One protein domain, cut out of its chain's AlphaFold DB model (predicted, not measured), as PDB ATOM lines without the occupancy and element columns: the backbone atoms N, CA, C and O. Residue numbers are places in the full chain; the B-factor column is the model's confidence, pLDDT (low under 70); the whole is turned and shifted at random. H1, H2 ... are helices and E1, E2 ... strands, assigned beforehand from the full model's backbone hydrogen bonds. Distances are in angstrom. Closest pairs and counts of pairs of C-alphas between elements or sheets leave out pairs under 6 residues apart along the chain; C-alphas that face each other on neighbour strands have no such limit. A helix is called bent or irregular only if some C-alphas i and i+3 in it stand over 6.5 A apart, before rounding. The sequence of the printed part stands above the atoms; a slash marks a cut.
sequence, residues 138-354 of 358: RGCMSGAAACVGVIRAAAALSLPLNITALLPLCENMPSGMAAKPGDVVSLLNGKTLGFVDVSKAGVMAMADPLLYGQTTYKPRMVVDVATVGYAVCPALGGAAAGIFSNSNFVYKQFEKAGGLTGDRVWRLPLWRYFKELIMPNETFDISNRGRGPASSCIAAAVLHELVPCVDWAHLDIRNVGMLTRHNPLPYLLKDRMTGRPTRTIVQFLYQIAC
ATOM      1  N   ARG A 138     166.728 192.138 214.309       78.88
ATOM      2  CA  ARG A 138     166.028 190.899 213.910       78.88
ATOM      3  C   ARG A 138     165.164 190.348 215.053       78.88
ATOM      4  O   ARG A 138     164.141 189.721 214.811       78.88
ATOM      5  N   GLY A 139     165.553 190.617 216.303       81.44
ATOM      6  CA  GLY A 139     164.781 190.275 217.495       81.44
ATOM      7  C   GLY A 139     163.571 191.175 217.777       81.44
ATOM      8  O   GLY A 139     162.851 190.886 218.722       81.44
ATOM      9  N   CYS A 140     163.298 192.240 217.015       86.12
ATOM     10  CA  CYS A 140     162.159 193.132 217.298       86.12
ATOM     11  C   CYS A 140     160.788 192.481 217.086       86.12
ATOM     12  O   CYS A 140     159.791 192.940 217.639       86.12
ATOM     13  N   MET A 141     160.740 191.370 216.352       90.44
ATOM     14  CA  MET A 141     159.552 190.527 216.219       90.44
ATOM     15  C   MET A 141     159.362 189.544 217.390       90.44
ATOM     16  O   MET A 141     158.419 188.754 217.376       90.44
ATOM     17  N   SER A 142     160.210 189.595 218.432       91.62
ATOM     18  CA  SER A 142     160.142 188.675 219.578       91.62
ATOM     19  C   SER A 142     158.804 188.728 220.314       91.62
ATOM     20  O   SER A 142     158.364 187.703 220.823       91.62
ATOM     21  N   GLY A 143     158.133 189.885 220.343       92.94
ATOM     22  CA  GLY A 143     156.796 190.016 220.932       92.94
ATOM     23  C   GLY A 143     155.758 189.186 220.179       92.94
ATOM     24  O   GLY A 143     155.054 188.376 220.779       92.94
ATOM     25  N   ALA A 144     155.741 189.295 218.848       94.25
ATOM     26  CA  ALA A 144     154.864 188.495 218.000       94.25
ATOM     27  C   ALA A 144     155.192 186.995 218.093       94.25
ATOM     28  O   ALA A 144     154.289 186.171 218.243       94.25
ATOM     29  N   ALA A 145     156.482 186.636 218.084       94.75
ATOM     30  CA  ALA A 145     156.923 185.254 218.267       94.75
ATOM     31  C   ALA A 145     156.489 184.684 219.632       94.75
ATOM     32  O   ALA A 145     156.016 183.547 219.708       94.75
ATOM     33  N   ALA A 146     156.584 185.485 220.699       95.56
ATOM     34  CA  ALA A 146     156.121 185.101 222.025       95.56
ATOM     35  C   ALA A 146     154.607 184.850 222.037       95.56
ATOM     36  O   ALA A 146     154.184 183.827 222.571       95.56
ATOM     37  N   CYS A 147     153.806 185.713 221.400       96.19
ATOM     38  CA  CYS A 147     152.355 185.537 221.271       96.19
ATOM     39  C   CYS A 147     151.980 184.237 220.541       96.19
ATOM     40  O   CYS A 147     151.110 183.504 221.010       96.19
ATOM     41  N   VAL A 148     152.665 183.896 219.443       96.69
ATOM     42  CA  VAL A 148     152.454 182.614 218.743       96.69
ATOM     43  C   VAL A 148     152.756 181.431 219.669       96.69
ATOM     44  O   VAL A 148     151.972 180.482 219.745       96.69
ATOM     45  N   GLY A 149     153.861 181.500 220.418       96.62
ATOM     46  CA  GLY A 149     154.219 180.486 221.413       96.62
ATOM     47  C   GLY A 149     153.170 180.341 222.520       96.62
ATOM     48  O   GLY A 149     152.821 179.221 222.890       96.62
ATOM     49  N   VAL A 150     152.624 181.461 223.001       97.19
ATOM     50  CA  VAL A 150     151.561 181.494 224.015       97.19
ATOM     51  C   VAL A 150     150.292 180.821 223.507       97.19
ATOM     52  O   VAL A 150     149.759 179.970 224.207       97.19
ATOM     53  N   ILE A 151     149.821 181.148 222.298       96.56
ATOM     54  CA  ILE A 151     148.602 180.544 221.732       96.56
ATOM     55  C   ILE A 151     148.780 179.038 221.565       96.56
ATOM     56  O   ILE A 151     147.911 178.264 221.961       96.56
ATOM     57  N   ARG A 152     149.927 178.612 221.022       97.19
ATOM     58  CA  ARG A 152     150.238 177.190 220.855       97.19
ATOM     59  C   ARG A 152     150.220 176.455 222.197       97.19
ATOM     60  O   ARG A 152     149.660 175.366 222.283       97.19
ATOM     61  N   ALA A 153     150.815 177.041 223.234       96.50
ATOM     62  CA  ALA A 153     150.828 176.461 224.573       96.50
ATOM     63  C   ALA A 153     149.435 176.460 225.224       96.50
ATOM     64  O   ALA A 153     149.040 175.452 225.801       96.50
ATOM     65  N   ALA A 154     148.666 177.543 225.092       95.75
ATOM     66  CA  ALA A 154     147.305 177.641 225.617       95.75
ATOM     67  C   ALA A 154     146.366 176.602 224.981       95.75
ATOM     68  O   ALA A 154     145.585 175.969 225.689       95.75
ATOM     69  N   ALA A 155     146.493 176.380 223.668       95.75
ATOM     70  CA  ALA A 155     145.759 175.339 222.953       95.75
ATOM     71  C   ALA A 155     146.178 173.931 223.408       95.75
ATOM     72  O   ALA A 155     145.319 173.094 223.667       95.75
ATOM     73  N   ALA A 156     147.481 173.676 223.571       96.69
ATOM     74  CA  ALA A 156     147.983 172.389 224.060       96.69
ATOM     75  C   ALA A 156     147.522 172.079 225.497       96.69
ATOM     76  O   ALA A 156     147.240 170.929 225.818       96.69
ATOM     77  N   LEU A 157     147.410 173.104 226.347       95.44
ATOM     78  CA  LEU A 157     146.887 172.996 227.712       95.44
ATOM     79  C   LEU A 157     145.353 172.956 227.776       95.44
ATOM     80  O   LEU A 157     144.807 172.787 228.862       95.44
ATOM     81  N   SER A 158     144.657 173.109 226.642       95.00
ATOM     82  CA  SER A 158     143.191 173.167 226.570       95.00
ATOM     83  C   SER A 158     142.584 174.191 227.540       95.00
ATOM     84  O   SER A 158     141.594 173.909 228.216       95.00
ATOM     85  N   LEU A 159     143.191 175.383 227.639       94.69
ATOM     86  CA  LEU A 159     142.697 176.419 228.546       94.69
ATOM     87  C   LEU A 159     141.276 176.853 228.142       94.69
ATOM     88  O   LEU A 159     141.062 177.177 226.972       94.69
ATOM     89  N   PRO A 160     140.315 176.937 229.084       95.00
ATOM     90  CA  PRO A 160     138.937 177.351 228.808       95.00
ATOM     91  C   PRO A 160     138.813 178.880 228.635       95.00
ATOM     92  O   PRO A 160     138.011 179.533 229.299       95.00
ATOM     93  N   LEU A 161     139.633 179.472 227.761       94.12
ATOM     94  CA  LEU A 161     139.665 180.906 227.471       94.12
ATOM     95  C   LEU A 161     139.544 181.167 225.970       94.12
ATOM     96  O   LEU A 161     140.198 180.521 225.154       94.12
ATOM     97  N   ASN A 162     138.788 182.206 225.617       94.81
ATOM     98  CA  ASN A 162     138.762 182.738 224.260       94.81
ATOM     99  C   ASN A 162     139.923 183.722 224.093       94.81
ATOM    100  O   ASN A 162     139.905 184.810 224.671       94.81
ATOM    101  N   ILE A 163     140.935 183.331 223.318       94.94
ATOM    102  CA  ILE A 163     142.145 184.124 223.092       94.94
ATOM    103  C   ILE A 163     142.198 184.534 221.621       94.94
ATOM    104  O   ILE A 163     142.230 183.681 220.736       94.94
ATOM    105  N   THR A 164     142.276 185.839 221.374       95.25
ATOM    106  CA  THR A 164     142.534 186.411 220.047       95.25
ATOM    107  C   THR A 164     143.887 187.107 220.078       95.25
ATOM    108  O   THR A 164     144.131 187.926 220.962       95.25
ATOM    109  N   ALA A 165     144.756 186.818 219.111       95.06
ATOM    110  CA  ALA A 165     146.033 187.508 218.966       95.06
ATOM    111  C   ALA A 165     146.094 188.290 217.658       95.06
ATOM    112  O   ALA A 165     145.721 187.783 216.601       95.06
ATOM    113  N   LEU A 166     146.616 189.510 217.744       95.25
ATOM    114  CA  LEU A 166     146.900 190.370 216.604       95.25
ATOM    115  C   LEU A 166     148.411 190.539 216.496       95.25
ATOM    116  O   LEU A 166     149.067 190.921 217.464       95.25
ATOM    117  N   LEU A 167     148.955 190.222 215.323       95.19
ATOM    118  CA  LEU A 167     150.392 190.219 215.063       95.19
ATOM    119  C   LEU A 167     150.686 191.213 213.931       95.19
ATOM    120  O   LEU A 167     150.663 190.817 212.765       95.19
ATOM    121  N   PRO A 168     150.921 192.503 214.233       92.06
ATOM    122  CA  PRO A 168     151.369 193.447 213.219       92.06
ATOM    123  C   PRO A 168     152.796 193.103 212.794       92.06
ATOM    124  O   PRO A 168     153.745 193.262 213.561       92.06
ATOM    125  N   LEU A 169     152.939 192.599 211.570       90.44
ATOM    126  CA  LEU A 169     154.227 192.244 210.982       90.44
ATOM    127  C   LEU A 169     154.573 193.263 209.902       90.44
ATOM    128  O   LEU A 169     153.891 193.364 208.885       90.44
ATOM    129  N   CYS A 170     155.637 194.021 210.136       86.31
ATOM    130  CA  CYS A 170     156.160 194.993 209.189       86.31
ATOM    131  C   CYS A 170     157.671 195.138 209.358       86.31
ATOM    132  O   CYS A 170     158.200 194.985 210.462       86.31
ATOM    133  N   GLU A 171     158.351 195.509 208.280       83.19
ATOM    134  CA  GLU A 171     159.759 195.890 208.310       83.19
ATOM    135  C   GLU A 171     159.878 197.412 208.218       83.19
ATOM    136  O   GLU A 171     159.303 198.048 207.335       83.19
ATOM    137  N   ASN A 172     160.628 198.011 209.144       82.19
ATOM    138  CA  ASN A 172     160.894 199.447 209.131       82.19
ATOM    139  C   ASN A 172     162.183 199.716 208.350       82.19
ATOM    140  O   ASN A 172     163.271 199.723 208.927       82.19
ATOM    141  N   MET A 173     162.048 199.894 207.037       75.25
ATOM    142  CA  MET A 173     163.183 200.038 206.126       75.25
ATOM    143  C   MET A 173     163.291 201.458 205.562       75.25
ATOM    144  O   MET A 173     162.271 202.070 205.235       75.25
ATOM    145  N   PRO A 174     164.516 201.976 205.354       66.06
ATOM    146  CA  PRO A 174     164.702 203.205 204.597       66.06
ATOM    147  C   PRO A 174     164.279 202.999 203.133       66.06
ATOM    148  O   PRO A 174     164.418 201.910 202.565       66.06
ATOM    149  N   SER A 175     163.725 204.054 202.540       70.00
ATOM    150  CA  SER A 175     163.278 204.139 201.146       70.00
ATOM    151  C   SER A 175     163.033 205.612 200.794       70.00
ATOM    152  O   SER A 175     162.745 206.415 201.682       70.00
ATOM    153  N   GLY A 176     163.065 205.980 199.508       63.88
ATOM    154  CA  GLY A 176     162.633 207.313 199.059       63.88
ATOM    155  C   GLY A 176     161.164 207.616 199.393       63.88
ATOM    156  O   GLY A 176     160.779 208.773 199.565       63.88
ATOM    157  N   MET A 177     160.351 206.569 199.563       74.88
ATOM    158  CA  MET A 177     158.960 206.659 200.014       74.88
ATOM    159  C   MET A 177     158.785 206.374 201.513       74.88
ATOM    160  O   MET A 177     157.651 206.307 201.981       74.88
ATOM    161  N   ALA A 178     159.872 206.205 202.275       74.00
ATOM    162  CA  ALA A 178     159.777 205.943 203.707       74.00
ATOM    163  C   ALA A 178     159.153 207.124 204.462       74.00
ATOM    164  O   ALA A 178     159.212 208.290 204.034       74.00
ATOM    165  N   ALA A 179     158.566 206.791 205.608       76.62
ATOM    166  CA  ALA A 179     158.064 207.774 206.545       76.62
ATOM    167  C   ALA A 179     159.210 208.657 207.051       76.62
ATOM    168  O   ALA A 179     160.311 208.179 207.340       76.62
ATOM    169  N   LYS A 180     158.946 209.956 207.120       76.81
ATOM    170  CA  LYS A 180     159.918 210.980 207.491       76.81
ATOM    171  C   LYS A 180     159.556 211.585 208.844       76.81
ATOM    172  O   LYS A 180     158.372 211.708 209.158       76.81
ATOM    173  N   PRO A 181     160.556 212.022 209.627       78.06
ATOM    174  CA  PRO A 181     160.309 212.902 210.758       78.06
ATOM    175  C   PRO A 181     159.465 214.113 210.333       78.06
ATOM    176  O   PRO A 181     159.824 214.816 209.391       78.06
ATOM    177  N   GLY A 182     158.352 214.336 211.027       77.81
ATOM    178  CA  GLY A 182     157.375 215.385 210.728       77.81
ATOM    179  C   GLY A 182     156.103 214.886 210.040       77.81
ATOM    180  O   GLY A 182     155.103 215.593 210.089       77.81
ATOM    181  N   ASP A 183     156.092 213.675 209.473       82.81
ATOM    182  CA  ASP A 183     154.866 213.107 208.902       82.81
ATOM    183  C   ASP A 183     153.790 212.955 209.995       82.81
ATOM    184  O   ASP A 183     154.076 212.547 211.123       82.81
ATOM    185  N   VAL A 184     152.538 213.265 209.661       90.44
ATOM    186  CA  VAL A 184     151.386 213.089 210.556       90.44
ATOM    187  C   VAL A 184     150.473 212.031 209.962       90.44
ATOM    188  O   VAL A 184     150.087 212.112 208.798       90.44
ATOM    189  N   VAL A 185     150.142 211.024 210.766       91.31
ATOM    190  CA  VAL A 185     149.311 209.894 210.348       91.31
ATOM    191  C   VAL A 185     147.986 209.942 211.092       91.31
ATOM    192  O   VAL A 185     147.960 210.089 212.313       91.31
ATOM    193  N   SER A 186     146.885 209.789 210.364       93.81
ATOM    194  CA  SER A 186     145.557 209.631 210.955       93.81
ATOM    195  C   SER A 186     145.339 208.176 211.364       93.81
ATOM    196  O   SER A 186     145.444 207.279 210.531       93.81
ATOM    197  N   LEU A 187     145.038 207.952 212.640       92.88
ATOM    198  CA  LEU A 187     144.756 206.637 213.211       92.88
ATOM    199  C   LEU A 187     143.294 206.229 212.988       92.88
ATOM    200  O   LEU A 187     142.428 207.070 212.738       92.88
ATOM    201  N   LEU A 188     142.985 204.941 213.183       90.81
ATOM    202  CA  LEU A 188     141.620 204.402 213.046       90.81
ATOM    203  C   LEU A 188     140.560 205.087 213.929       90.81
ATOM    204  O   LEU A 188     139.377 205.061 213.600       90.81
ATOM    205  N   ASN A 189     140.958 205.697 215.047       89.38
ATOM    206  CA  ASN A 189     140.058 206.431 215.942       89.38
ATOM    207  C   ASN A 189     139.900 207.919 215.572       89.38
ATOM    208  O   ASN A 189     139.325 208.676 216.352       89.38
ATOM    209  N   GLY A 190     140.442 208.346 214.429       90.62
ATOM    210  CA  GLY A 190     140.412 209.730 213.959       90.62
ATOM    211  C   GLY A 190     141.446 210.654 214.610       90.62
ATOM    212  O   GLY A 190     141.574 211.792 214.167       90.62
ATOM    213  N   LYS A 191     142.203 210.193 215.620       90.94
ATOM    214  CA  LYS A 191     143.309 210.972 216.194       90.94
ATOM    215  C   LYS A 191     144.487 211.028 215.231       90.94
ATOM    216  O   LYS A 191     144.734 210.102 214.460       90.94
ATOM    217  N   THR A 192     145.264 212.091 215.344       93.38
ATOM    218  CA  THR A 192     146.493 212.302 214.583       93.38
ATOM    219  C   THR A 192     147.726 211.928 215.410       93.38
ATOM    220  O   THR A 192     147.902 212.358 216.551       93.38
ATOM    221  N   LEU A 193     148.600 211.104 214.835       92.31
ATOM    222  CA  LEU A 193     149.859 210.664 215.430       92.31
ATOM    223  C   LEU A 193     151.029 211.266 214.646       92.31
ATOM    224  O   LEU A 193     151.244 210.945 213.477       92.31
ATOM    225  N   GLY A 194     151.803 212.123 215.306       89.88
ATOM    226  CA  GLY A 194     153.005 212.732 214.753       89.88
ATOM    227  C   GLY A 194     154.186 211.769 214.772       89.88
ATOM    228  O   GLY A 194     154.609 211.293 215.836       89.88
ATOM    229  N   PHE A 195     154.757 211.520 213.598       85.94
ATOM    230  CA  PHE A 195     155.948 210.710 213.418       85.94
ATOM    231  C   PHE A 195     157.197 211.578 213.592       85.94
ATOM    232  O   PHE A 195     157.748 212.123 212.645       85.94
ATOM    233  N   VAL A 196     157.653 211.740 214.832       84.44
ATOM    234  CA  VAL A 196     158.804 212.597 215.169       84.44
ATOM    235  C   VAL A 196     160.125 211.831 215.081       84.44
ATOM    236  O   VAL A 196     161.152 212.394 214.716       84.44
ATOM    237  N   ASP A 197     160.115 210.545 215.431       78.69
ATOM    238  CA  ASP A 197     161.315 209.708 215.465       78.69
ATOM    239  C   ASP A 197     161.053 208.338 214.835       78.69
ATOM    240  O   ASP A 197     160.329 207.514 215.399       78.69
ATOM    241  N   VAL A 198     161.673 208.088 213.679       78.38
ATOM    242  CA  VAL A 198     161.520 206.849 212.894       78.38
ATOM    243  C   VAL A 198     162.076 205.624 213.626       78.38
ATOM    244  O   VAL A 198     161.598 204.509 213.423       78.38
ATOM    245  N   SER A 199     163.011 205.805 214.566       76.00
ATOM    246  CA  SER A 199     163.525 204.700 215.388       76.00
ATOM    247  C   SER A 199     162.485 204.160 216.384       76.00
ATOM    248  O   SER A 199     162.604 203.030 216.866       76.00
ATOM    249  N   LYS A 200     161.430 204.939 216.657       83.12
ATOM    250  CA  LYS A 200     160.301 204.582 217.527       83.12
ATOM    251  C   LYS A 200     159.062 204.138 216.743       83.12
ATOM    252  O   LYS A 200     157.944 204.195 217.257       83.12
ATOM    253  N   ALA A 201     159.251 203.646 215.518       85.88
ATOM    254  CA  ALA A 201     158.177 203.126 214.671       85.88
ATOM    255  C   ALA A 201     157.362 201.995 215.327       85.88
ATOM    256  O   ALA A 201     156.190 201.838 215.014       85.88
ATOM    257  N   GLY A 202     157.939 201.237 216.268       87.69
ATOM    258  CA  GLY A 202     157.241 200.123 216.924       87.69
ATOM    259  C   GLY A 202     155.951 200.536 217.643       87.69
ATOM    260  O   GLY A 202     154.966 199.812 217.587       87.69
ATOM    261  N   VAL A 203     155.919 201.720 218.262       91.06
ATOM    262  CA  VAL A 203     154.699 202.242 218.906       91.06
ATOM    263  C   VAL A 203     153.634 202.582 217.862       91.06
ATOM    264  O   VAL A 203     152.456 202.307 218.063       91.06
ATOM    265  N   MET A 204     154.057 203.133 216.722       90.75
ATOM    266  CA  MET A 204     153.169 203.463 215.609       90.75
ATOM    267  C   MET A 204     152.599 202.201 214.952       90.75
ATOM    268  O   MET A 204     151.397 202.126 214.725       90.75
ATOM    269  N   ALA A 205     153.426 201.175 214.738       91.62
ATOM    270  CA  ALA A 205     152.993 199.888 214.192       91.62
ATOM    271  C   ALA A 205     151.961 199.172 215.083       91.62
ATOM    272  O   ALA A 205     151.141 198.410 214.582       91.62
ATOM    273  N   MET A 206     151.986 199.423 216.396       92.44
ATOM    274  CA  MET A 206     151.034 198.862 217.362       92.44
ATOM    275  C   MET A 206     149.732 199.665 217.478       92.44
ATOM    276  O   MET A 206     148.755 199.140 218.013       92.44
ATOM    277  N   ALA A 207     149.690 200.905 216.981       93.06
ATOM    278  CA  ALA A 207     148.566 201.805 217.212       93.06
ATOM    279  C   ALA A 207     147.251 201.285 216.619       93.06
ATOM    280  O   ALA A 207     146.282 201.060 217.348       93.06
ATOM    281  N   ASP A 208     147.234 201.024 215.315       92.62
ATOM    282  CA  ASP A 208     146.037 200.529 214.640       92.62
ATOM    283  C   ASP A 208     145.636 199.111 215.073       92.62
ATOM    284  O   ASP A 208     144.449 198.899 215.310       92.62
ATOM    285  N   PRO A 209     146.551 198.143 215.274       94.06
ATOM    286  CA  PRO A 209     146.197 196.841 215.840       94.06
ATOM    287  C   PRO A 209     145.500 196.926 217.201       94.06
ATOM    288  O   PRO A 209     144.530 196.203 217.430       94.06
ATOM    289  N   LEU A 210     145.949 197.815 218.096       93.75
ATOM    290  CA  LEU A 210     145.308 198.015 219.399       93.75
ATOM    291  C   LEU A 210     143.892 198.584 219.253       93.75
ATOM    292  O   LEU A 210     142.971 198.111 219.926       93.75
ATOM    293  N   LEU A 211     143.706 199.562 218.364       93.81
ATOM    294  CA  LEU A 211     142.401 200.174 218.092       93.81
ATOM    295  C   LEU A 211     141.442 199.200 217.394       93.81
ATOM    296  O   LEU A 211     140.283 199.052 217.795       93.81
ATOM    297  N   TYR A 212     141.936 198.493 216.379       94.12
ATOM    298  CA  TYR A 212     141.203 197.470 215.643       94.12
ATOM    299  C   TYR A 212     140.773 196.327 216.564       94.12
ATOM    300  O   TYR A 212     139.614 195.908 216.531       94.12
ATOM    301  N   GLY A 213     141.685 195.853 217.419       92.44
ATOM    302  CA  GLY A 213     141.428 194.767 218.355       92.44
ATOM    303  C   GLY A 213     140.316 195.093 219.344       92.44
ATOM    304  O   GLY A 213     139.402 194.290 219.541       92.44
ATOM    305  N   GLN A 214     140.346 196.301 219.907       91.25
ATOM    306  CA  GLN A 214     139.298 196.782 220.805       91.25
ATOM    307  C   GLN A 214     137.945 196.896 220.106       91.25
ATOM    308  O   GLN A 214     136.946 196.386 220.611       91.25
ATOM    309  N   THR A 215     137.916 197.539 218.938       90.69
ATOM    310  CA  THR A 215     136.666 197.840 218.229       90.69
ATOM    311  C   THR A 215     135.996 196.570 217.703       90.69
ATOM    312  O   THR A 215     134.781 196.412 217.820       90.69
ATOM    313  N   THR A 216     136.792 195.643 217.165       93.56
ATOM    314  CA  THR A 216     136.298 194.429 216.503       93.56
ATOM    315  C   THR A 216     135.940 193.331 217.502       93.56
ATOM    316  O   THR A 216     134.871 192.736 217.396       93.56
ATOM    317  N   TYR A 217     136.811 193.063 218.482       93.31
ATOM    318  CA  TYR A 217     136.664 191.900 219.368       93.31
ATOM    319  C   TYR A 217     136.115 192.238 220.755       93.31
ATOM    320  O   TYR A 217     135.718 191.320 221.469       93.31
ATOM    321  N   LYS A 218     136.086 193.523 221.147       92.62
ATOM    322  CA  LYS A 218     135.610 193.995 222.464       92.62
ATOM    323  C   LYS A 218     136.148 193.139 223.629       92.62
ATOM    324  O   LYS A 218     135.365 192.583 224.402       92.62
ATOM    325  N   PRO A 219     137.480 192.972 223.735       94.06
ATOM    326  CA  PRO A 219     138.076 192.069 224.707       94.06
ATOM    327  C   PRO A 219     137.863 192.576 226.138       94.06
ATOM    328  O   PRO A 219     137.848 193.778 226.392       94.06
ATOM    329  N   ARG A 220     137.775 191.648 227.097       92.38
ATOM    330  CA  ARG A 220     137.755 191.985 228.531       92.38
ATOM    331  C   ARG A 220     139.081 192.597 229.000       92.38
ATOM    332  O   ARG A 220     139.089 193.415 229.913       92.38
ATOM    333  N   MET A 221     140.186 192.158 228.406       93.88
ATOM    334  CA  MET A 221     141.538 192.574 228.758       93.88
ATOM    335  C   MET A 221     142.423 192.570 227.518       93.88
ATOM    336  O   MET A 221     142.305 191.677 226.677       93.88
ATOM    337  N   VAL A 222     143.330 193.538 227.434       95.94
ATOM    338  CA  VAL A 222     144.342 193.636 226.382       95.94
ATOM    339  C   VAL A 222     145.722 193.498 227.009       95.94
ATOM    340  O   VAL A 222     146.081 194.237 227.922       95.94
ATOM    341  N   VAL A 223     146.502 192.549 226.502       96.38
ATOM    342  CA  VAL A 223     147.915 192.398 226.844       96.38
ATOM    343  C   VAL A 223     148.703 192.571 225.564       96.38
ATOM    344  O   VAL A 223     148.519 191.797 224.625       96.38
ATOM    345  N   ASP A 224     149.575 193.568 225.522       95.75
ATOM    346  CA  ASP A 224     150.477 193.762 224.398       95.75
ATOM    347  C   ASP A 224     151.930 193.503 224.808       95.75
ATOM    348  O   ASP A 224     152.351 193.753 225.939       95.75
ATOM    349  N   VAL A 225     152.684 192.915 223.882       96.56
ATOM    350  CA  VAL A 225     154.052 192.447 224.105       96.56
ATOM    351  C   VAL A 225     154.914 193.020 223.002       96.56
ATOM    352  O   VAL A 225     154.742 192.666 221.834       96.56
ATOM    353  N   ALA A 226     155.852 193.896 223.349       94.50
ATOM    354  CA  ALA A 226     156.652 194.569 222.339       94.50
ATOM    355  C   ALA A 226     158.055 194.932 222.832       94.50
ATOM    356  O   ALA A 226     158.333 195.016 224.023       94.50
ATOM    357  N   THR A 227     158.958 195.178 221.885       92.00
ATOM    358  CA  THR A 227     160.318 195.665 222.148       92.00
ATOM    359  C   THR A 227     160.401 197.176 221.904       92.00
ATOM    360  O   THR A 227     161.257 197.632 221.141       92.00
ATOM    361  N   VAL A 228     159.480 197.976 222.449       86.75
ATOM    362  CA  VAL A 228     159.319 199.398 222.065       86.75
ATOM    363  C   VAL A 228     160.210 200.356 222.845       86.75
ATOM    364  O   VAL A 228     160.662 201.351 222.278       86.75
ATOM    365  N   GLY A 229     160.514 200.076 224.109       84.00
ATOM    366  CA  GLY A 229     161.251 201.007 224.946       84.00
ATOM    367  C   GLY A 229     162.698 200.579 225.166       84.00
ATOM    368  O   GLY A 229     162.992 199.455 225.545       84.00
ATOM    369  N   TYR A 230     163.644 201.489 224.930       86.69
ATOM    370  CA  TYR A 230     165.060 201.222 225.205       86.69
ATOM    371  C   TYR A 230     165.417 201.333 226.691       86.69
ATOM    372  O   TYR A 230     166.302 200.624 227.160       86.69
ATOM    373  N   ALA A 231     164.723 202.189 227.443       89.81
ATOM    374  CA  ALA A 231     165.039 202.489 228.836       89.81
ATOM    375  C   ALA A 231     164.952 201.273 229.780       89.81
ATOM    376  O   ALA A 231     165.665 201.258 230.780       89.81
ATOM    377  N   VAL A 232     164.169 200.232 229.458       92.75
ATOM    378  CA  VAL A 232     164.158 198.983 230.246       92.75
ATOM    379  C   VAL A 232     165.491 198.235 230.218       92.75
ATOM    380  O   VAL A 232     165.812 197.547 231.182       92.75
ATOM    381  N   CYS A 233     166.301 198.391 229.164       90.00
ATOM    382  CA  CYS A 233     167.599 197.724 229.050       90.00
ATOM    383  C   CYS A 233     168.579 198.162 230.153       90.00
ATOM    384  O   CYS A 233     169.009 197.299 230.918       90.00
ATOM    385  N   PRO A 234     168.920 199.459 230.300       88.88
ATOM    386  CA  PRO A 234     169.774 199.903 231.398       88.88
ATOM    387  C   PRO A 234     169.067 199.884 232.762       88.88
ATOM    388  O   PRO A 234     169.748 199.761 233.773       88.88
ATOM    389  N   ALA A 235     167.733 199.995 232.820       91.31
ATOM    390  CA  ALA A 235     167.010 200.037 234.094       91.31
ATOM    391  C   ALA A 235     166.875 198.663 234.773       91.31
ATOM    392  O   ALA A 235     167.007 198.571 235.990       91.31
ATOM    393  N   LEU A 236     166.587 197.605 234.005       92.75
ATOM    394  CA  LEU A 236     166.275 196.270 234.537       92.75
ATOM    395  C   LEU A 236     167.279 195.188 234.105       92.75
ATOM    396  O   LEU A 236     167.245 194.071 234.630       92.75
ATOM    397  N   GLY A 237     168.165 195.482 233.147       90.19
ATOM    398  CA  GLY A 237     169.106 194.503 232.600       90.19
ATOM    399  C   GLY A 237     168.392 193.257 232.068       90.19
ATOM    400  O   GLY A 237     167.285 193.342 231.551       90.19
ATOM    401  N   GLY A 238     168.990 192.075 232.227       89.69
ATOM    402  CA  GLY A 238     168.360 190.795 231.864       89.69
ATOM    403  C   GLY A 238     167.440 190.196 232.941       89.69
ATOM    404  O   GLY A 238     166.949 189.078 232.770       89.69
ATOM    405  N   ALA A 239     167.222 190.888 234.066       90.75
ATOM    406  CA  ALA A 239     166.587 190.299 235.245       90.75
ATOM    407  C   ALA A 239     165.067 190.123 235.082       90.75
ATOM    408  O   ALA A 239     164.539 189.029 235.301       90.75
ATOM    409  N   ALA A 240     164.364 191.176 234.664       94.25
ATOM    410  CA  ALA A 240     162.904 191.194 234.562       94.25
ATOM    411  C   ALA A 240     162.427 192.017 233.360       94.25
ATOM    412  O   ALA A 240     163.067 193.004 233.003       94.25
ATOM    413  N   ALA A 241     161.300 191.636 232.752       95.94
ATOM    414  CA  ALA A 241     160.627 192.477 231.758       95.94
ATOM    415  C   ALA A 241     159.997 193.705 232.432       95.94
ATOM    416  O   ALA A 241     159.535 193.613 233.573       95.94
ATOM    417  N   GLY A 242     159.919 194.832 231.728       97.19
ATOM    418  CA  GLY A 242     159.132 195.970 232.203       97.19
ATOM    419  C   GLY A 242     157.646 195.715 231.970       97.19
ATOM    420  O   GLY A 242     157.260 195.384 230.853       97.19
ATOM    421  N   ILE A 243     156.809 195.879 232.996       97.81
ATOM    422  CA  ILE A 243     155.350 195.838 232.849       97.81
ATOM    423  C   ILE A 243     154.727 197.182 233.220       97.81
ATOM    424  O   ILE A 243     155.012 197.758 234.272       97.81
ATOM    425  N   PHE A 244     153.831 197.657 232.366       97.19
ATOM    426  CA  PHE A 244     152.991 198.829 232.586       97.19
ATOM    427  C   PHE A 244     151.542 198.370 232.587       97.19
ATOM    428  O   PHE A 244     151.167 197.539 231.772       97.19
ATOM    429  N   SER A 245     150.729 198.864 233.514       96.25
ATOM    430  CA  SER A 245     149.327 198.458 233.605       96.25
ATOM    431  C   SER A 245     148.494 199.540 234.276       96.25
ATOM    432  O   SER A 245     148.928 200.128 235.278       96.25
ATOM    433  N   ASN A 246     147.285 199.753 233.753       95.25
ATOM    434  CA  ASN A 246     146.253 200.580 234.384       95.25
ATOM    435  C   ASN A 246     145.511 199.831 235.511       95.25
ATOM    436  O   ASN A 246     144.865 200.452 236.350       95.25
ATOM    437  N   SER A 247     145.663 198.506 235.578       94.62
ATOM    438  CA  SER A 247     144.954 197.628 236.501       94.62
ATOM    439  C   SER A 247     145.908 196.963 237.492       94.62
ATOM    440  O   SER A 247     146.798 196.179 237.135       94.62
ATOM    441  N   ASN A 248     145.705 197.257 238.779       95.00
ATOM    442  CA  ASN A 248     146.469 196.639 239.867       95.00
ATOM    443  C   ASN A 248     146.236 195.125 239.943       95.00
ATOM    444  O   ASN A 248     147.148 194.389 240.317       95.00
ATOM    445  N   PHE A 249     145.034 194.662 239.589       94.50
ATOM    446  CA  PHE A 249     144.705 193.240 239.575       94.50
ATOM    447  C   PHE A 249     145.533 192.498 238.521       94.50
ATOM    448  O   PHE A 249     146.222 191.539 238.859       94.50
ATOM    449  N   VAL A 250     145.535 192.994 237.277       95.06
ATOM    450  CA  VAL A 250     146.300 192.402 236.168       95.06
ATOM    451  C   VAL A 250     147.786 192.345 236.497       95.06
ATOM    452  O   VAL A 250     148.414 191.299 236.341       95.06
ATOM    453  N   TYR A 251     148.334 193.437 237.038       96.69
ATOM    454  CA  TYR A 251     149.733 193.476 237.456       96.69
ATOM    455  C   TYR A 251     150.062 192.389 238.489       96.69
ATOM    456  O   TYR A 251     151.029 191.657 238.306       96.69
ATOM    457  N   LYS A 252     149.253 192.245 239.548       96.62
ATOM    458  CA  LYS A 252     149.505 191.246 240.600       96.62
ATOM    459  C   LYS A 252     149.468 189.810 240.075       96.62
ATOM    460  O   LYS A 252     150.240 188.975 240.538       96.62
ATOM    461  N   GLN A 253     148.598 189.518 239.109       96.12
ATOM    462  CA  GLN A 253     148.577 188.202 238.464       96.12
ATOM    463  C   GLN A 253     149.859 187.964 237.655       96.12
ATOM    464  O   GLN A 253     150.490 186.920 237.795       96.12
ATOM    465  N   PHE A 254     150.319 188.954 236.882       97.50
ATOM    466  CA  PHE A 254     151.604 188.855 236.181       97.50
ATOM    467  C   PHE A 254     152.800 188.730 237.132       97.50
ATOM    468  O   PHE A 254     153.714 187.954 236.860       97.50
ATOM    469  N   GLU A 255     152.792 189.446 238.254       97.19
ATOM    470  CA  GLU A 255     153.817 189.354 239.297       97.19
ATOM    471  C   GLU A 255     153.868 187.939 239.899       97.19
ATOM    472  O   GLU A 255     154.939 187.328 239.942       97.19
ATOM    473  N   LYS A 256     152.709 187.365 240.261       96.56
ATOM    474  CA  LYS A 256     152.600 185.972 240.735       96.56
ATOM    475  C   LYS A 256     153.089 184.985 239.670       96.56
ATOM    476  O   LYS A 256     153.900 184.109 239.965       96.56
ATOM    477  N   ALA A 257     152.633 185.125 238.424       96.81
ATOM    478  CA  ALA A 257     153.041 184.273 237.305       96.81
ATOM    479  C   ALA A 257     154.551 184.346 237.018       96.81
ATOM    480  O   ALA A 257     155.192 183.316 236.792       96.81
ATOM    481  N   GLY A 258     155.140 185.541 237.070       95.94
ATOM    482  CA  GLY A 258     156.574 185.743 236.868       95.94
ATOM    483  C   GLY A 258     157.414 185.162 238.006       95.94
ATOM    484  O   GLY A 258     158.491 184.617 237.763       95.94
ATOM    485  N   GLY A 259     156.898 185.212 239.239       94.75
ATOM    486  CA  GLY A 259     157.493 184.543 240.393       94.75
ATOM    487  C   GLY A 259     157.556 183.022 240.228       94.75
ATOM    488  O   GLY A 259     158.617 182.435 240.424       94.75
ATOM    489  N   LEU A 260     156.452 182.396 239.800       94.88
ATOM    490  CA  LEU A 260     156.358 180.938 239.626       94.88
ATOM    491  C   LEU A 260     157.196 180.408 238.456       94.88
ATOM    492  O   LEU A 260     157.829 179.362 238.560       94.88
ATOM    493  N   THR A 261     157.204 181.121 237.332       93.88
ATOM    494  CA  THR A 261     157.893 180.676 236.105       93.88
ATOM    495  C   THR A 261     159.386 181.003 236.094       93.88
ATOM    496  O   THR A 261     160.131 180.508 235.240       93.88
ATOM    497  N   GLY A 262     159.834 181.872 237.004       91.62
ATOM    498  CA  GLY A 262     161.180 182.440 237.003       91.62
ATOM    499  C   GLY A 262     161.419 183.464 235.888       91.62
ATOM    500  O   GLY A 262     162.545 183.937 235.722       91.62
ATOM    501  N   ASP A 263     160.386 183.815 235.122       93.69
ATOM    502  CA  ASP A 263     160.423 184.852 234.100       93.69
ATOM    503  C   ASP A 263     159.735 186.117 234.631       93.69
ATOM    504  O   ASP A 263     158.548 186.392 234.450       93.69
ATOM    505  N   ARG A 264     160.518 186.849 235.422       95.12
ATOM    506  CA  ARG A 264     160.032 187.936 236.270       95.12
ATOM    507  C   ARG A 264     159.606 189.149 235.450       95.12
ATOM    508  O   ARG A 264     160.199 189.466 234.417       95.12
ATOM    509  N   VAL A 265     158.635 189.876 235.990       97.06
ATOM    510  CA  VAL A 265     158.204 191.194 235.515       97.06
ATOM    511  C   VAL A 265     158.420 192.222 236.622       97.06
ATOM    512  O   VAL A 265     158.388 191.872 237.801       97.06
ATOM    513  N   TRP A 266     158.640 193.481 236.255       97.25
ATOM    514  CA  TRP A 266     158.775 194.585 237.201       97.25
ATOM    515  C   TRP A 266     157.886 195.756 236.804       97.25
ATOM    516  O   TRP A 266     157.924 196.199 235.651       97.25
ATOM    517  N   ARG A 267     157.087 196.266 237.749       97.44
ATOM    518  CA  ARG A 267     156.180 197.376 237.458       97.44
ATOM    519  C   ARG A 267     156.944 198.663 237.223       97.44
ATOM    520  O   ARG A 267     157.671 199.132 238.096       97.44
ATOM    521  N   LEU A 268     156.690 199.279 236.079       96.94
ATOM    522  CA  LEU A 268     157.158 200.619 235.770       96.94
ATOM    523  C   LEU A 268     156.001 201.627 235.846       96.94
ATOM    524  O   LEU A 268     154.833 201.259 235.677       96.94
ATOM    525  N   PRO A 269     156.301 202.898 236.167       95.31
ATOM    526  CA  PRO A 269     155.273 203.896 236.418       95.31
ATOM    527  C   PRO A 269     154.544 204.308 235.133       95.31
ATOM    528  O   PRO A 269     155.167 204.637 234.126       95.31
ATOM    529  N   LEU A 270     153.211 204.368 235.212       94.06
ATOM    530  CA  LEU A 270     152.310 204.895 234.179       94.06
ATOM    531  C   LEU A 270     151.617 206.167 234.693       94.06
ATOM    532  O   LEU A 270     150.396 206.251 234.805       94.06
ATOM    533  N   TRP A 271     152.415 207.139 235.129       94.62
ATOM    534  CA  TRP A 271     151.902 208.377 235.711       94.62
ATOM    535  C   TRP A 271     151.400 209.354 234.650       94.62
ATOM    536  O   TRP A 271     151.903 209.387 233.526       94.62
ATOM    537  N   ARG A 272     150.474 210.234 235.054       92.88
ATOM    538  CA  ARG A 272     149.968 211.340 234.226       92.88
ATOM    539  C   ARG A 272     151.089 212.220 233.661       92.88
ATOM    540  O   ARG A 272     150.971 212.680 232.533       92.88
ATOM    541  N   TYR A 273     152.200 212.349 234.387       94.62
ATOM    542  CA  TYR A 273     153.422 212.998 233.912       94.62
ATOM    543  C   TYR A 273     153.852 212.516 232.513       94.62
ATOM    544  O   TYR A 273     154.093 213.332 231.632       94.62
ATOM    545  N   PHE A 274     153.876 211.202 232.255       94.81
ATOM    546  CA  PHE A 274     154.279 210.677 230.942       94.81
ATOM    547  C   PHE A 274     153.238 210.927 229.855       94.81
ATOM    548  O   PHE A 274     153.601 211.106 228.696       94.81
ATOM    549  N   LYS A 275     151.954 210.982 230.229       92.44
ATOM    550  CA  LYS A 275     150.879 211.376 229.317       92.44
ATOM    551  C   LYS A 275     151.069 212.827 228.863       92.44
ATOM    552  O   LYS A 275     150.982 213.115 227.680       92.44
ATOM    553  N   GLU A 276     151.414 213.738 229.762       92.94
ATOM    554  CA  GLU A 276     151.654 215.145 229.403       92.94
ATOM    555  C   GLU A 276     152.864 215.327 228.470       92.94
ATOM    556  O   GLU A 276     152.881 216.247 227.656       92.94
ATOM    557  N   LEU A 277     153.836 214.409 228.495       92.69
ATOM    558  CA  LEU A 277     154.997 214.435 227.594       92.69
ATOM    559  C   LEU A 277     154.688 214.015 226.146       92.69
ATOM    560  O   LEU A 277     155.532 214.244 225.274       92.69
ATOM    561  N   ILE A 278     153.536 213.387 225.884       91.75
ATOM    562  CA  ILE A 278     153.131 212.907 224.547       91.75
ATOM    563  C   ILE A 278     151.951 213.682 223.946       91.75
ATOM    564  O   ILE A 278     151.718 213.562 222.745       91.75
ATOM    565  N   MET A 279     151.223 214.429 224.782       78.38
ATOM    566  CA  MET A 279     149.957 215.109 224.483       78.38
ATOM    567  C   MET A 279     150.164 216.553 223.979       78.38
ATOM    568  O   MET A 279     151.280 217.079 224.033       78.38
ATOM    569  N   PRO A 280     149.086 217.167 223.461       65.44
ATOM    570  CA  PRO A 280     149.005 217.608 222.076       65.44
ATOM    571  C   PRO A 280     149.966 218.757 221.741       65.44
ATOM    572  O   PRO A 280     150.265 219.624 222.565       65.44
ATOM    573  N   ASN A 281     150.413 218.774 220.490       70.75
ATOM    574  CA  ASN A 281     151.027 219.946 219.875       70.75
ATOM    575  C   ASN A 281     150.034 220.566 218.875       70.75
ATOM    576  O   ASN A 281     149.001 219.970 218.592       70.75
ATOM    577  N   GLU A 282     150.344 221.723 218.294       79.75
ATOM    578  CA  GLU A 282     149.459 222.371 217.305       79.75
ATOM    579  C   GLU A 282     149.216 221.517 216.044       79.75
ATOM    580  O   GLU A 282     148.208 221.685 215.364       79.75
ATOM    581  N   THR A 283     150.130 220.594 215.723       84.06
ATOM    582  CA  THR A 283     150.126 219.826 214.464       84.06
ATOM    583  C   THR A 283     149.547 218.414 214.588       84.06
ATOM    584  O   THR A 283     149.112 217.841 213.593       84.06
ATOM    585  N   PHE A 284     149.594 217.809 215.778       89.56
ATOM    586  CA  PHE A 284     149.158 216.427 215.996       89.56
ATOM    587  C   PHE A 284     148.738 216.194 217.451       89.56
ATOM    588  O   PHE A 284     149.278 216.806 218.378       89.56
ATOM    589  N   ASP A 285     147.828 215.242 217.653       91.88
ATOM    590  CA  ASP A 285     147.264 214.925 218.968       91.88
ATOM    591  C   ASP A 285     148.244 214.147 219.853       91.88
ATOM    592  O   ASP A 285     148.313 214.368 221.064       91.88
ATOM    593  N   ILE A 286     148.999 213.218 219.256       92.88
ATOM    594  CA  ILE A 286     149.902 212.306 219.968       92.88
ATOM    595  C   ILE A 286     151.278 212.302 219.294       92.88
ATOM    596  O   ILE A 286     151.381 212.188 218.076       92.88
ATOM    597  N   SER A 287     152.360 212.377 220.072       91.31
ATOM    598  CA  SER A 287     153.728 212.169 219.570       91.31
ATOM    599  C   SER A 287     154.184 210.720 219.745       91.31
ATOM    600  O   SER A 287     154.141 210.194 220.855       91.31
ATOM    601  N   ASN A 288     154.754 210.106 218.702       90.38
ATOM    602  CA  ASN A 288     155.365 208.776 218.831       90.38
ATOM    603  C   ASN A 288     156.658 208.772 219.683       90.38
ATOM    604  O   ASN A 288     157.061 207.737 220.217       90.38
ATOM    605  N   ARG A 289     157.334 209.925 219.801       86.12
ATOM    606  CA  ARG A 289     158.584 210.069 220.559       86.12
ATOM    607  C   ARG A 289     158.349 210.534 221.986       86.12
ATOM    608  O   ARG A 289     159.078 210.057 222.862       86.12
ATOM    609  N   GLY A 290     157.413 211.465 222.172       88.12
ATOM    610  CA  GLY A 290     157.256 212.272 223.381       88.12
ATOM    611  C   GLY A 290     158.456 213.184 223.670       88.12
ATOM    612  O   GLY A 290     159.396 213.288 222.875       88.12
ATOM    613  N   ARG A 291     158.427 213.848 224.827       86.44
ATOM    614  CA  ARG A 291     159.475 214.768 225.303       86.44
ATOM    615  C   ARG A 291     160.236 214.167 226.490       86.44
ATOM    616  O   ARG A 291     159.640 213.507 227.327       86.44
ATOM    617  N   GLY A 292     161.536 214.444 226.595       83.88
ATOM    618  CA  GLY A 292     162.339 214.093 227.775       83.88
ATOM    619  C   GLY A 292     162.885 212.652 227.833       83.88
ATOM    620  O   GLY A 292     162.790 211.896 226.859       83.88
ATOM    621  N   PRO A 293     163.537 212.291 228.959       82.38
ATOM    622  CA  PRO A 293     164.089 210.956 229.201       82.38
ATOM    623  C   PRO A 293     162.986 209.937 229.558       82.38
ATOM    624  O   PRO A 293     161.820 210.290 229.667       82.38
ATOM    625  N   ALA A 294     163.348 208.663 229.768       90.25
ATOM    626  CA  ALA A 294     162.430 207.547 230.076       90.25
ATOM    627  C   ALA A 294     161.589 207.040 228.886       90.25
ATOM    628  O   ALA A 294     160.365 206.919 228.947       90.25
ATOM    629  N   SER A 295     162.274 206.655 227.803       89.88
ATOM    630  CA  SER A 295     161.645 206.197 226.556       89.88
ATOM    631  C   SER A 295     160.596 205.092 226.733       89.88
ATOM    632  O   SER A 295     159.634 205.077 225.977       89.88
ATOM    633  N   SER A 296     160.783 204.167 227.684       93.94
ATOM    634  CA  SER A 296     159.841 203.060 227.924       93.94
ATOM    635  C   SER A 296     158.539 203.539 228.564       93.94
ATOM    636  O   SER A 296     157.470 203.173 228.092       93.94
ATOM    637  N   CYS A 297     158.602 204.420 229.569       95.88
ATOM    638  CA  CYS A 297     157.399 204.985 230.188       95.88
ATOM    639  C   CYS A 297     156.623 205.877 229.213       95.88
ATOM    640  O   CYS A 297     155.397 205.842 229.181       95.88
ATOM    641  N   ILE A 298     157.342 206.637 228.382       95.19
ATOM    642  CA  ILE A 298     156.742 207.457 227.325       95.19
ATOM    643  C   ILE A 298     156.071 206.569 226.267       95.19
ATOM    644  O   ILE A 298     154.926 206.818 225.910       95.19
ATOM    645  N   ALA A 299     156.739 205.509 225.799       94.75
ATOM    646  CA  ALA A 299     156.154 204.567 224.843       94.75
ATOM    647  C   ALA A 299     154.890 203.896 225.407       94.75
ATOM    648  O   ALA A 299     153.865 203.855 224.731       94.75
ATOM    649  N   ALA A 300     154.934 203.452 226.666       95.75
ATOM    650  CA  ALA A 300     153.776 202.893 227.353       95.75
ATOM    651  C   ALA A 300     152.628 203.908 227.477       95.75
ATOM    652  O   ALA A 300     151.471 203.540 227.304       95.75
ATOM    653  N   ALA A 301     152.925 205.189 227.724       95.19
ATOM    654  CA  ALA A 301     151.904 206.234 227.754       95.19
ATOM    655  C   ALA A 301     151.215 206.414 226.391       95.19
ATOM    656  O   ALA A 301     149.999 206.595 226.360       95.19
ATOM    657  N   VAL A 302     151.958 206.317 225.276       94.56
ATOM    658  CA  VAL A 302     151.370 206.381 223.924       94.56
ATOM    659  C   VAL A 302     150.428 205.204 223.699       94.56
ATOM    660  O   VAL A 302     149.294 205.407 223.279       94.56
ATOM    661  N   LEU A 303     150.867 203.984 224.022       94.81
ATOM    662  CA  LEU A 303     150.040 202.782 223.879       94.81
ATOM    663  C   LEU A 303     148.795 202.835 224.776       94.81
ATOM    664  O   LEU A 303     147.703 202.509 224.325       94.81
ATOM    665  N   HIS A 304     148.924 203.324 226.009       94.19
ATOM    666  CA  HIS A 304     147.797 203.479 226.927       94.19
ATOM    667  C   HIS A 304     146.738 204.465 226.409       94.19
ATOM    668  O   HIS A 304     145.544 204.227 226.566       94.19
ATOM    669  N   GLU A 305     147.147 205.553 225.747       92.25
ATOM    670  CA  GLU A 305     146.215 206.528 225.158       92.25
ATOM    671  C   GLU A 305     145.367 205.935 224.017       92.25
ATOM    672  O   GLU A 305     144.298 206.456 223.683       92.25
ATOM    673  N   LEU A 306     145.825 204.823 223.438       90.62
ATOM    674  CA  LEU A 306     145.137 204.062 222.397       90.62
ATOM    675  C   LEU A 306     144.217 202.975 222.978       90.62
ATOM    676  O   LEU A 306     143.456 202.358 222.234       90.62
ATOM    677  N   VAL A 307     144.265 202.736 224.296       87.12
ATOM    678  CA  VAL A 307     143.522 201.679 225.003       87.12
ATOM    679  C   VAL A 307     142.797 202.246 226.244       87.12
ATOM    680  O   VAL A 307     143.071 201.836 227.371       87.12
ATOM    681  N   PRO A 308     141.865 203.210 226.096       74.56
ATOM    682  CA  PRO A 308     141.337 203.949 227.247       74.56
ATOM    683  C   PRO A 308     140.343 203.174 228.134       74.56
ATOM    684  O   PRO A 308     140.154 203.559 229.286       74.56
ATOM    685  N   CYS A 309     139.684 202.122 227.632       77.56
ATOM    686  CA  CYS A 309     138.454 201.591 228.252       77.56
ATOM    687  C   CYS A 309     138.507 200.114 228.683       77.56
ATOM    688  O   CYS A 309     137.459 199.528 228.950       77.56
ATOM    689  N   VAL A 310     139.686 199.490 228.737       90.12
ATOM    690  CA  VAL A 310     139.836 198.067 229.102       90.12
ATOM    691  C   VAL A 310     140.986 197.859 230.084       90.12
ATOM    692  O   VAL A 310     141.914 198.669 230.146       90.12
ATOM    693  N   ASP A 311     140.933 196.762 230.846       94.75
ATOM    694  CA  ASP A 311     142.091 196.293 231.609       94.75
ATOM    695  C   ASP A 311     143.251 196.076 230.627       94.75
ATOM    696  O   ASP A 311     143.139 195.286 229.685       94.75
ATOM    697  N   TRP A 312     144.349 196.797 230.826       96.19
ATOM    698  CA  TRP A 312     145.457 196.844 229.882       96.19
ATOM    699  C   TRP A 312     146.789 196.602 230.577       96.19
ATOM    700  O   TRP A 312     147.069 197.192 231.623       96.19
ATOM    701  N   ALA A 313     147.623 195.765 229.961       96.94
ATOM    702  CA  ALA A 313     149.010 195.585 230.351       96.94
ATOM    703  C   ALA A 313     149.942 195.582 229.134       96.94
ATOM    704  O   ALA A 313     149.756 194.805 228.201       96.94
ATOM    705  N   HIS A 314     150.990 196.397 229.202       97.38
ATOM    706  CA  HIS A 314     152.087 196.414 228.246       97.38
ATOM    707  C   HIS A 314     153.326 195.755 228.844       97.38
ATOM    708  O   HIS A 314     153.805 196.162 229.906       97.38
ATOM    709  N   LEU A 315     153.851 194.754 228.143       97.44
ATOM    710  CA  LEU A 315     155.108 194.084 228.446       97.44
ATOM    711  C   LEU A 315     156.200 194.605 227.502       97.44
ATOM    712  O   LEU A 315     156.270 194.202 226.337       97.44
ATOM    713  N   ASP A 316     157.074 195.468 228.025       96.25
ATOM    714  CA  ASP A 316     158.280 195.927 227.332       96.25
ATOM    715  C   ASP A 316     159.395 194.901 227.540       96.25
ATOM    716  O   ASP A 316     159.991 194.780 228.617       96.25
ATOM    717  N   ILE A 317     159.640 194.117 226.493       95.44
ATOM    718  CA  ILE A 317     160.509 192.939 226.536       95.44
ATOM    719  C   ILE A 317     161.817 193.168 225.789       95.44
ATOM    720  O   ILE A 317     162.536 192.210 225.512       95.44
ATOM    721  N   ARG A 318     162.160 194.414 225.439       91.75
ATOM    722  CA  ARG A 318     163.399 194.701 224.696       91.75
ATOM    723  C   ARG A 318     164.641 194.154 225.404       91.75
ATOM    724  O   ARG A 318     165.556 193.657 224.756       91.75
ATOM    725  N   ASN A 319     164.655 194.213 226.730       91.00
ATOM    726  CA  ASN A 319     165.777 193.786 227.555       91.00
ATOM    727  C   ASN A 319     165.852 192.265 227.767       91.00
ATOM    728  O   ASN A 319     166.951 191.725 227.871       91.00
ATOM    729  N   VAL A 320     164.708 191.571 227.826       92.81
ATOM    730  CA  VAL A 320     164.664 190.130 228.138       92.81
ATOM    731  C   VAL A 320     164.344 189.231 226.953       92.81
ATOM    732  O   VAL A 320     164.730 188.070 226.985       92.81
ATOM    733  N   GLY A 321     163.625 189.725 225.946       89.12
ATOM    734  CA  GLY A 321     163.123 188.959 224.801       89.12
ATOM    735  C   GLY A 321     164.083 188.913 223.611       89.12
ATOM    736  O   GLY A 321     163.947 188.052 222.743       89.12
ATOM    737  N   MET A 322     165.060 189.823 223.578       88.00
ATOM    738  CA  MET A 322     166.097 189.883 222.548       88.00
ATOM    739  C   MET A 322     167.311 189.006 222.912       88.00
ATOM    740  O   MET A 322     167.267 188.177 223.822       88.00
ATOM    741  N   LEU A 323     168.406 189.153 222.163       85.12
ATOM    742  CA  LEU A 323     169.604 188.331 222.305       85.12
ATOM    743  C   LEU A 323     170.261 188.524 223.680       85.12
ATOM    744  O   LEU A 323     170.658 189.634 224.039       85.12
ATOM    745  N   THR A 324     170.423 187.437 224.437       80.56
ATOM    746  CA  THR A 324     171.051 187.501 225.766       80.56
ATOM    747  C   THR A 324     172.569 187.429 225.664       80.56
ATOM    748  O   THR A 324     173.122 186.388 225.310       80.56
ATOM    749  N   ARG A 325     173.245 188.533 226.004       73.25
ATOM    750  CA  ARG A 325     174.716 188.649 225.956       73.25
ATOM    751  C   ARG A 325     175.383 188.529 227.321       73.25
ATOM    752  O   ARG A 325     176.432 187.903 227.454       73.25
ATOM    753  N   HIS A 326     174.780 189.146 228.334       75.25
ATOM    754  CA  HIS A 326     175.397 189.340 229.642       75.25
ATOM    755  C   HIS A 326     174.659 188.535 230.704       75.25
ATOM    756  O   HIS A 326     173.449 188.689 230.844       75.25
ATOM    757  N   ASN A 327     175.405 187.707 231.441       80.69
ATOM    758  CA  ASN A 327     174.922 186.917 232.576       80.69
ATOM    759  C   ASN A 327     173.551 186.246 232.324       80.69
ATOM    760  O   ASN A 327     172.576 186.578 233.007       80.69
ATOM    761  N   PRO A 328     173.434 185.363 231.306       82.56
ATOM    762  CA  PRO A 328     172.185 184.656 231.060       82.56
ATOM    763  C   PRO A 328     171.767 183.876 232.306       82.56
ATOM    764  O   PRO A 328     172.600 183.285 232.993       82.56
ATOM    765  N   LEU A 329     170.462 183.846 232.577       84.25
ATOM    766  CA  LEU A 329     169.916 182.943 233.588       84.25
ATOM    767  C   LEU A 329     170.290 181.492 233.226       84.25
ATOM    768  O   LEU A 329     170.352 181.188 232.036       84.25
ATOM    769  N   PRO A 330     170.483 180.576 234.196       85.06
ATOM    770  CA  PRO A 330     171.024 179.236 233.930       85.06
ATOM    771  C   PRO A 330     170.267 178.406 232.881       85.06
ATOM    772  O   PRO A 330     170.842 177.532 232.247       85.06
ATOM    773  N   TYR A 331     168.973 178.677 232.693       84.94
ATOM    774  CA  TYR A 331     168.118 177.996 231.718       84.94
ATOM    775  C   TYR A 331     168.100 178.667 230.329       84.94
ATOM    776  O   TYR A 331     167.414 178.186 229.428       84.94
ATOM    777  N   LEU A 332     168.787 179.799 230.153       88.81
ATOM    778  CA  LEU A 332     168.881 180.528 228.891       88.81
ATOM    779  C   LEU A 332     170.206 180.222 228.197       88.81
ATOM    780  O   LEU A 332     171.272 180.215 228.810       88.81
ATOM    781  N   LEU A 333     170.137 180.039 226.882       86.69
ATOM    782  CA  LEU A 333     171.325 179.887 226.055       86.69
ATOM    783  C   LEU A 333     171.967 181.253 225.797       86.69
ATOM    784  O   LEU A 333     171.290 182.224 225.446       86.69
ATOM    785  N   LYS A 334     173.292 181.311 225.938       85.56
ATOM    786  CA  LYS A 334     174.088 182.494 225.599       85.56
ATOM    787  C   LYS A 334     174.007 182.778 224.094       85.56
ATOM    788  O   LYS A 334     174.007 181.850 223.287       85.56
ATOM    789  N   ASP A 335     173.943 184.057 223.725       84.25
ATOM    790  CA  ASP A 335     173.918 184.526 222.332       84.25
ATOM    791  C   ASP A 335     172.767 183.921 221.508       84.25
ATOM    792  O   ASP A 335     172.901 183.593 220.324       84.25
ATOM    793  N   ARG A 336     171.611 183.745 222.155       87.50
ATOM    794  CA  ARG A 336     170.357 183.299 221.543       87.50
ATOM    795  C   ARG A 336     169.193 184.175 222.002       87.50
ATOM    796  O   ARG A 336     169.275 184.861 223.024       87.50
ATOM    797  N   MET A 337     168.119 184.162 221.214       89.75
ATOM    798  CA  MET A 337     166.835 184.749 221.605       89.75
ATOM    799  C   MET A 337     166.215 183.901 222.716       89.75
ATOM    800  O   MET A 337     166.309 182.675 222.686       89.75
ATOM    801  N   THR A 338     165.597 184.543 223.700       91.19
ATOM    802  CA  THR A 338     165.197 183.866 224.945       91.19
ATOM    803  C   THR A 338     163.814 183.230 224.899       91.19
ATOM    804  O   THR A 338     163.519 182.366 225.722       91.19
ATOM    805  N   GLY A 339     162.936 183.704 224.009       91.62
ATOM    806  CA  GLY A 339     161.508 183.372 224.036       91.62
ATOM    807  C   GLY A 339     160.755 183.948 225.245       91.62
ATOM    808  O   GLY A 339     159.593 183.618 225.465       91.62
ATOM    809  N   ARG A 340     161.382 184.809 226.054       94.44
ATOM    810  CA  ARG A 340     160.697 185.523 227.139       94.44
ATOM    811  C   ARG A 340     159.795 186.608 226.523       94.44
ATOM    812  O   ARG A 340     160.257 187.288 225.604       94.44
ATOM    813  N   PRO A 341     158.544 186.802 226.990       95.38
ATOM    814  CA  PRO A 341     157.980 186.324 228.252       95.38
ATOM    815  C   PRO A 341     156.961 185.169 228.111       95.38
ATOM    816  O   PRO A 341     155.970 185.122 228.844       95.38
ATOM    817  N   THR A 342     157.140 184.239 227.157       95.88
ATOM    818  CA  THR A 342     156.116 183.223 226.823       95.88
ATOM    819  C   THR A 342     155.634 182.427 228.038       95.88
ATOM    820  O   THR A 342     154.430 182.258 228.213       95.88
ATOM    821  N   ARG A 343     156.540 181.972 228.914       95.12
ATOM    822  CA  ARG A 343     156.161 181.172 230.095       95.12
ATOM    823  C   ARG A 343     155.291 181.962 231.068       95.12
ATOM    824  O   ARG A 343     154.278 181.441 231.526       95.12
ATOM    825  N   THR A 344     155.651 183.214 231.343       96.62
ATOM    826  CA  THR A 344     154.894 184.092 232.245       96.62
ATOM    827  C   THR A 344     153.487 184.333 231.734       96.62
ATOM    828  O   THR A 344     152.543 184.246 232.512       96.62
ATOM    829  N   ILE A 345     153.330 184.586 230.432       97.31
ATOM    830  CA  ILE A 345     152.006 184.815 229.845       97.31
ATOM    831  C   ILE A 345     151.162 183.536 229.899       97.31
ATOM    832  O   ILE A 345     150.000 183.599 230.285       97.31
ATOM    833  N   VAL A 346     151.730 182.367 229.577       97.00
ATOM    834  CA  VAL A 346     151.004 181.085 229.681       97.00
ATOM    835  C   VAL A 346     150.548 180.829 231.118       97.00
ATOM    836  O   VAL A 346     149.389 180.490 231.344       97.00
ATOM    837  N   GLN A 347     151.428 181.048 232.097       96.75
ATOM    838  CA  GLN A 347     151.091 180.878 233.510       96.75
ATOM    839  C   GLN A 347     150.022 181.873 233.979       96.75
ATOM    840  O   GLN A 347     149.143 181.511 234.756       96.75
ATOM    841  N   PHE A 348     150.085 183.117 233.509       96.62
ATOM    842  CA  PHE A 348     149.077 184.139 233.775       96.62
ATOM    843  C   PHE A 348     147.703 183.746 233.212       96.62
ATOM    844  O   PHE A 348     146.702 183.817 233.922       96.62
ATOM    845  N   LEU A 349     147.650 183.259 231.967       95.75
ATOM    846  CA  LEU A 349     146.410 182.770 231.359       95.75
ATOM    847  C   LEU A 349     145.845 181.571 232.124       95.75
ATOM    848  O   LEU A 349     144.645 181.525 232.375       95.75
ATOM    849  N   TYR A 350     146.701 180.641 232.554       94.94
ATOM    850  CA  TYR A 350     146.292 179.517 233.395       94.94
ATOM    851  C   TYR A 350     145.654 179.986 234.714       94.94
ATOM    852  O   TYR A 350     144.581 179.517 235.074       94.94
ATOM    853  N   GLN A 351     146.263 180.961 235.399       93.62
ATOM    854  CA  GLN A 351     145.731 181.527 236.650       93.62
ATOM    855  C   GLN A 351     144.371 182.215 236.466       93.62
ATOM    856  O   GLN A 351     143.532 182.167 237.362       93.62
ATOM    857  N   ILE A 352     144.150 182.864 235.320       92.00
ATOM    858  CA  ILE A 352     142.862 183.497 235.000       92.00
ATOM    859  C   ILE A 352     141.805 182.453 234.640       92.00
ATOM    860  O   ILE A 352     140.646 182.613 235.017       92.00
ATOM    861  N   ALA A 353     142.188 181.404 233.910       91.50
ATOM    862  CA  ALA A 353     141.283 180.337 233.497       91.50
ATOM    863  C   ALA A 353     140.826 179.470 234.678       91.50
ATOM    864  O   ALA A 353     139.664 179.077 234.755       91.50
ATOM    865  N   CYS A 354     141.751 179.185 235.594       86.31
ATOM    866  CA  CYS A 354     141.558 178.323 236.752       86.31
ATOM    867  C   CYS A 354     141.930 179.097 238.025       86.31
ATOM    868  O   CYS A 354     143.008 178.871 238.580       86.31
TER     869      CYS A 354
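AT A GLANCE: This is residues 138 to 354 of the 358 residues of the protein "Cysteinylglycine-S-conjugate dipeptidase" of Drosophila persimilis (UniProt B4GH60). A strongly twisted sheet of four strands makes the core, with helices over both faces: three layers, H1 and H4 on one face, H2 and H6 on the other. H7 packs on H1 and H4, H5 packs on H6, and the small hairpin of E1 and E2 lies far out, beyond H2. The printed part has 217 residues with seven named helices and six named strands, in the order H1 E1 E2 H2 E3 H3 E4 H4 E5 H5 H6 E6 H7; the class is mixed, helices and strands. The main sheet runs E3 E6 E4 E5 and is mixed. The whole is compact, with a radius of gyration of the C-alphas of 16.9 A and spans of 48 by 39 by 33 A.

IN THESE COORDINATES: The sheet holds E3, residues 221 to 226, 16.5 A long from C-alpha 221 at (141.538, 192.574, 228.758); E6, residues 311 to 316, 16.7 A; E4, residues 241 to 245, 12.9 A; and E5, residues 265 to 267. The helices are H1, residues 138 to 156, 27.8 A, from C-alpha 138 at (166.028, 190.899, 213.910); H2, residues 198 to 217, 29.7 A; H3, residues 232 to 236; H4, residues 248 to 261, 20.0 A; H5, residues 272 to 276; H6, residues 295 to 305, 15.5 A; and H7, residues 342 to 353, 16.5 A, to C-alpha 353 at (141.283, 180.337, 233.497). E1, residues 184 to 186, and E2, residues 192 to 194, form a hairpin. H1 and H2 are irregular: C-alphas 140 and 143 are 7.2 A apart, C-alphas 199 and 202 7.9 A.

HOW THE PARTS SIT: E3 and E6 are parallel, with N 224 and O 313 at 3.0 A; E6 and E4 are antiparallel, with N 314 and O 244 at 2.8 A; E4 and E5 are parallel, with N 266 and O 241 at 2.8 A. E4, H4 and E5 form a strand-helix-strand unit, two parallel neighbours joined through a helix, with a right-handed crossover. H4 lies over E4 at a height over the sheet of 9.2 A; H6, on the opposite face, lies over E6 and E4 at 9.5 A. H4 and H7 touch at a steep tilt of 57 degrees, opposite ways; their closest C-alphas, of Gly 258 and Thr 344, are 5.2 A apart. H7 only grazes the sheet. H1 touches H7 with residues 146 to 154 alone, closest at the C-alphas of Ala 146 and Thr 342, 5.2 A. H2 touches H6 with residues 203 to 207 alone, closest at the C-alphas of Val 203 and Ala 299, 6.5 A, at a shallow tilt of 27 degrees, the same way. H5 touches H6, the C-alphas of Phe 274 and Ile 298 being closest at 5.4 A. H3 is only just over E4, with 3 of its C-alphas there. E1 and E2 are antiparallel, with N 193 and O 185 at 2.8 A. Every O i to N i+4 pair is within hydrogen-bond range in H3, H4, H5, H6 and H7; in H1 12 of 15 are, in H2 11 of 16.

THE WHOLE: The C-alphas of Gly 176 and Cys 354, the two farthest apart, are 52.0 A apart. The printed part has no cut. The links H1 to E1, H5 to H6 and E6 to H7 are long; in the second, residues 286 to 287 pair in parallel with residues 193 to 194 of E2. The mean pLDDT of the printed part is 90.5; residues 174, 176 and 280 are under 70.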